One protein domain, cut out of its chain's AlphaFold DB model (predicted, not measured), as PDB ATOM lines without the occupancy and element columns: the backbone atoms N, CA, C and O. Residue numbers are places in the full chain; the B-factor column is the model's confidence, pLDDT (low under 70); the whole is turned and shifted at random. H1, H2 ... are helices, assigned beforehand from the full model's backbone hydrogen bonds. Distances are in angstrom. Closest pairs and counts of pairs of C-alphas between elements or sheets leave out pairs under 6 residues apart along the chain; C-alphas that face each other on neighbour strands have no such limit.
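AT A GLANCE: This is residues 10 to 49 of the 104 residues of the protein "Protein kinase-like domain protein" of Beauveria brongniartii RCEF 3172 (UniProt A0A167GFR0). One long straight helix, H2, makes most of the length, and before it a looped stretch, residues 14 to 28, leads back to its first part from a single short helical turn, H1. The far part of H2 and the end after it, residues 36 to 49, stick out as a free arm. The printed part has 40 residues with two named helices, H1 then H2, and no named strand; its class is all helix. It is loose, with a radius of gyration of the C-alphas of 12.8 A, and flat, spanning 40 by 21 by 11 A.

IN THESE COORDINATES: Find C-alpha 10 at (-0.387, -24.016, 40.523), where H1, residues 10 to 13, begins. Pass through residues 14 to 28, which hold no named element, to C-alpha 29 at (3.373, -9.333, 42.011). There H2 starts; it takes in residues 29 to 47 and covers 27.0 A from first to last C-alpha, ending at C-alpha 47 at (-21.484, -15.655, 33.649).

HOW THE PARTS SIT: Look at Leu 13 and Leu 32 to see H1 and H2 close but not clearly touching: their C-alphas, the closest of the two helices, are 7.5 A apart. The centres of the two helices are 14.1 A apart. In H2 you will find every O i to N i+4 pair within hydrogen-bond range, while H1, with 4 residues, is too short for such a pair and has 1 O i to N i+3 pair, within range. Residues 36 to 49, of which 36 to 47 belong to H2, stand free.

THE WHOLE: The two C-alphas farthest apart are those of Asn 17 and Pro 49, at 40.3 A. The link from H1 to H2, 15 residues, is long. The printed part has no cut. Its mean pLDDT is 90.5, and no printed residue is under 70.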
ATOM      1  N   SER A  10      -1.032 -23.701  39.243       87.62
ATOM      2  CA  SER A  10      -0.387 -24.016  40.523       87.62
ATOM      3  C   SER A  10       1.125 -24.212  40.400       87.62
ATOM      4  O   SER A  10       1.839 -23.821  41.317       87.62
ATOM      5  N   GLY A  11       1.629 -24.709  39.265       87.88
ATOM      6  CA  GLY A  11       3.068 -24.843  39.018       87.88
ATOM      7  C   GLY A  11       3.811 -23.504  39.002       87.88
ATOM      8  O   GLY A  11       5.002 -23.453  39.289       87.88
ATOM      9  N   TYR A  12       3.107 -22.402  38.727       87.94
ATOM     10  CA  TYR A  12       3.678 -21.052  38.738       87.94
ATOM     11  C   TYR A  12       3.441 -20.302  40.048       87.94
ATOM     12  O   TYR A  12       4.125 -19.316  40.318       87.94
ATOM     13  N   LEU A  13       2.465 -20.706  40.855       90.94
ATOM     14  CA  LEU A  13       2.079 -19.961  42.054       90.94
ATOM     15  C   LEU A  13       2.577 -20.615  43.337       90.94
ATOM     16  O   LEU A  13       2.904 -19.908  44.286       90.94
ATOM     17  N   ARG A  14       2.634 -21.947  43.369       91.00
ATOM     18  CA  ARG A  14       2.860 -22.718  44.587       91.00
ATOM     19  C   ARG A  14       4.333 -22.760  44.986       91.00
ATOM     20  O   ARG A  14       5.201 -22.945  44.137       91.00
ATOM     21  N   ASP A  15       4.591 -22.650  46.286       90.56
ATOM     22  CA  ASP A  15       5.888 -22.966  46.887       90.56
ATOM     23  C   ASP A  15       6.174 -24.478  46.789       90.56
ATOM     24  O   ASP A  15       5.453 -25.271  47.405       90.56
ATOM     25  N   PRO A  16       7.193 -24.906  46.017       85.44
ATOM     26  CA  PRO A  16       7.503 -26.324  45.852       85.44
ATOM     27  C   PRO A  16       8.043 -26.965  47.136       85.44
ATOM     28  O   PRO A  16       7.988 -28.184  47.272       85.44
ATOM     29  N   ASN A  17       8.539 -26.164  48.085       87.06
ATOM     30  CA  ASN A  17       9.149 -26.656  49.319       87.06
ATOM     31  C   ASN A  17       8.132 -26.855  50.448       87.06
ATOM     32  O   ASN A  17       8.480 -27.382  51.505       87.06
ATOM     33  N   LYS A  18       6.879 -26.428  50.252       84.44
ATOM     34  CA  LYS A  18       5.817 -26.543  51.251       84.44
ATOM     35  C   LYS A  18       4.772 -27.571  50.844       84.44
ATOM     36  O   LYS A  18       4.186 -27.544  49.758       84.44
ATOM     37  N   GLN A  19       4.490 -28.470  51.783       77.00
ATOM     38  CA  GLN A  19       3.436 -29.465  51.620       77.00
ATOM     39  C   GLN A  19       2.041 -28.823  51.637       77.00
ATOM     40  O   GLN A  19       1.143 -29.291  50.937       77.00
ATOM     41  N   GLU A  20       1.885 -27.704  52.346       83.00
ATOM     42  CA  GLU A  20       0.676 -26.878  52.334       83.00
ATOM     43  C   GLU A  20       0.587 -25.993  51.080       83.00
ATOM     44  O   GLU A  20       1.596 -25.529  50.538       83.00
ATOM     45  N   PHE A  21      -0.641 -25.727  50.625       80.69
ATOM     46  CA  PHE A  21      -0.906 -24.822  49.507       80.69
ATOM     47  C   PHE A  21      -0.583 -23.380  49.903       80.69
ATOM     48  O   PHE A  21      -1.403 -22.674  50.483       80.69
ATOM     49  N   SER A  22       0.628 -22.946  49.574       87.25
ATOM     50  CA  SER A  22       1.124 -21.604  49.860       87.25
ATOM     51  C   SER A  22       1.755 -20.993  48.614       87.25
ATOM     52  O   SER A  22       2.286 -21.706  47.758       87.25
ATOM     53  N   LEU A  23       1.647 -19.669  48.492       90.31
ATOM     54  CA  LEU A  23       2.280 -18.930  47.406       90.31
ATOM     55  C   LEU A  23       3.798 -18.912  47.589       90.31
ATOM     56  O   LEU A  23       4.289 -18.849  48.719       90.31
ATOM     57  N   ARG A  24       4.532 -18.912  46.472       90.44
ATOM     58  CA  ARG A  24       5.979 -18.684  46.484       90.44
ATOM     59  C   ARG A  24       6.301 -17.341  47.152       90.44
ATOM     60  O   ARG A  24       5.699 -16.333  46.776       90.44
ATOM     61  N   PRO A  25       7.240 -17.298  48.108       88.19
ATOM     62  CA  PRO A  25       7.570 -16.067  48.823       88.19
ATOM     63  C   PRO A  25       8.247 -15.018  47.928       88.19
ATOM     64  O   PRO A  25       8.121 -13.825  48.178       88.19
ATOM     65  N   ASP A  26       8.931 -15.447  46.868       90.12
ATOM     66  CA  ASP A  26       9.622 -14.616  45.878       90.12
ATOM     67  C   ASP A  26       8.767 -14.335  44.626       90.12
ATOM     68  O   ASP A  26       9.278 -13.907  43.586       90.12
ATOM     69  N   LEU A  27       7.450 -14.571  44.697       91.62
ATOM     70  CA  LEU A  27       6.560 -14.371  43.562       91.62
ATOM     71  C   LEU A  27       6.486 -12.887  43.185       91.62
ATOM     72  O   LEU A  27       5.996 -12.048  43.940       91.62
ATOM     73  N   HIS A  28       6.895 -12.572  41.959       93.75
ATOM     74  CA  HIS A  28       6.739 -11.224  41.432       93.75
ATOM     75  C   HIS A  28       5.239 -10.847  41.367       93.75
ATOM     76  O   HIS A  28       4.474 -11.579  40.730       93.75
ATOM     77  N   PRO A  29       4.796  -9.694  41.914       93.31
ATOM     78  CA  PRO A  29       3.373  -9.333  42.011       93.31
ATOM     79  C   PRO A  29       2.594  -9.411  40.691       93.31
ATOM     80  O   PRO A  29       1.468  -9.894  40.655       93.31
ATOM     81  N   ARG A  30       3.231  -9.030  39.574       94.38
ATOM     82  CA  ARG A  30       2.656  -9.152  38.215       94.38
ATOM     83  C   ARG A  30       2.219 -10.572  37.837       94.38
ATOM     84  O   ARG A  30       1.314 -10.731  37.023       94.38
ATOM     85  N   VAL A  31       2.861 -11.611  38.376       92.62
ATOM     86  CA  VAL A  31       2.458 -13.004  38.121       92.62
ATOM     87  C   VAL A  31       1.111 -13.282  38.779       92.62
ATOM     88  O   VAL A  31       0.235 -13.873  38.153       92.62
ATOM     89  N   LEU A  32       0.932 -12.805  40.012       92.75
ATOM     90  CA  LEU A  32      -0.315 -12.946  40.753       92.75
ATOM     91  C   LEU A  32      -1.439 -12.135  40.096       92.75
ATOM     92  O   LEU A  32      -2.517 -12.669  39.859       92.75
ATOM     93  N   GLU A  33      -1.161 -10.887  39.720       95.31
ATOM     94  CA  GLU A  33      -2.094 -10.030  38.979       95.31
ATOM     95  C   GLU A  33      -2.589 -10.714  37.699       95.31
ATOM     96  O   GLU A  33      -3.792 -10.840  37.477       95.31
ATOM     97  N   ARG A  34      -1.665 -11.246  36.888       94.38
ATOM     98  CA  ARG A  34      -2.008 -11.978  35.664       94.38
ATOM     99  C   ARG A  34      -2.840 -13.226  35.953       94.38
ATOM    100  O   ARG A  34      -3.752 -13.527  35.187       94.38
ATOM    101  N   ALA A  35      -2.528 -13.960  37.020       92.81
ATOM    102  CA  ALA A  35      -3.286 -15.141  37.416       92.81
ATOM    103  C   ALA A  35      -4.736 -14.776  37.764       92.81
ATOM    104  O   ALA A  35      -5.663 -15.370  37.214       92.81
ATOM    105  N   TYR A  36      -4.934 -13.758  38.604       93.69
ATOM    106  CA  TYR A  36      -6.267 -13.272  38.963       93.69
ATOM    107  C   TYR A  36      -7.036 -12.720  37.769       93.69
ATOM    108  O   TYR A  36      -8.211 -13.040  37.623       93.69
ATOM    109  N   HIS A  37      -6.377 -11.976  36.880       96.06
ATOM    110  CA  HIS A  37      -7.005 -11.481  35.658       96.06
ATOM    111  C   HIS A  37      -7.529 -12.635  34.795       96.06
ATOM    112  O   HIS A  37      -8.680 -12.622  34.381       96.06
ATOM    113  N   ARG A  38      -6.732 -13.696  34.598       92.81
ATOM    114  CA  ARG A  38      -7.174 -14.879  33.842       92.81
ATOM    115  C   ARG A  38      -8.313 -15.640  34.512       92.81
ATOM    116  O   ARG A  38      -9.188 -16.138  33.813       92.81
ATOM    117  N   MET A  39      -8.320 -15.740  35.839       93.56
ATOM    118  CA  MET A  39      -9.447 -16.337  36.562       93.56
ATOM    119  C   MET A  39     -10.718 -15.491  36.406       93.56
ATOM    120  O   MET A  39     -11.792 -16.048  36.190       93.56
ATOM    121  N   ALA A  40     -10.592 -14.164  36.460       96.75
ATOM    122  CA  ALA A  40     -11.701 -13.243  36.245       96.75
ATOM    123  C   ALA A  40     -12.254 -13.326  34.815       96.75
ATOM    124  O   ALA A  40     -13.469 -13.388  34.661       96.75
ATOM    125  N   ASP A  41     -11.389 -13.416  33.796       96.19
ATOM    126  CA  ASP A  41     -11.797 -13.629  32.398       96.19
ATOM    127  C   ASP A  41     -12.684 -14.877  32.276       96.19
ATOM    128  O   ASP A  41     -13.768 -14.828  31.703       96.19
ATOM    129  N   VAL A  42     -12.250 -16.001  32.861       93.31
ATOM    130  CA  VAL A  42     -13.010 -17.261  32.829       93.31
ATOM    131  C   VAL A  42     -14.347 -17.120  33.552       93.31
ATOM    132  O   VAL A  42     -15.367 -17.542  33.019       93.31
ATOM    133  N   LEU A  43     -14.363 -16.520  34.745       95.38
ATOM    134  CA  LEU A  43     -15.604 -16.295  35.495       95.38
ATOM    135  C   LEU A  43     -16.583 -15.398  34.730       95.38
ATOM    136  O   LEU A  43     -17.781 -15.664  34.747       95.38
ATOM    137  N   LEU A  44     -16.075 -14.380  34.035       96.44
ATOM    138  CA  LEU A  44     -16.875 -13.493  33.202       96.44
ATOM    139  C   LEU A  44     -17.454 -14.230  31.990       96.44
ATOM    140  O   LEU A  44     -18.631 -14.072  31.690       96.44
ATOM    141  N   GLU A  45     -16.665 -15.050  31.292       93.75
ATOM    142  CA  GLU A  45     -17.197 -15.867  30.192       93.75
ATOM    143  C   GLU A  45     -18.233 -16.883  30.688       93.75
ATOM    144  O   GLU A  45     -19.231 -17.109  30.010       93.75
ATOM    145  N   LEU A  46     -18.044 -17.456  31.881       90.00
ATOM    146  CA  LEU A  46     -18.999 -18.382  32.497       90.00
ATOM    147  C   LEU A  46     -20.285 -17.704  32.985       90.00
ATOM    148  O   LEU A  46     -21.285 -18.398  33.150       90.00
ATOM    149  N   SER A  47     -20.288 -16.386  33.211       89.50
ATOM    150  CA  SER A  47     -21.484 -15.655  33.649       89.50
ATOM    151  C   SER A  47     -22.375 -15.178  32.501       89.50
ATOM    152  O   SER A  47     -23.480 -14.719  32.757       89.50
ATOM    153  N   LYS A  48     -21.892 -15.211  31.253       88.75
ATOM    154  CA  LYS A  48     -22.654 -14.750  30.077       88.75
ATOM    155  C   LYS A  48     -23.777 -15.696  29.642       88.75
ATOM    156  O   LYS A  48     -24.793 -15.186  29.180       88.75
ATOM    157  N   PRO A  49     -23.615 -17.033  29.684       84.69
ATOM    158  CA  PRO A  49     -24.679 -17.934  29.283       84.69
ATOM    159  C   PRO A  49     -25.849 -17.835  30.257       84.69
ATOM    160  O   PRO A  49     -25.709 -18.116  31.445       84.69
TER     161      PRO A  49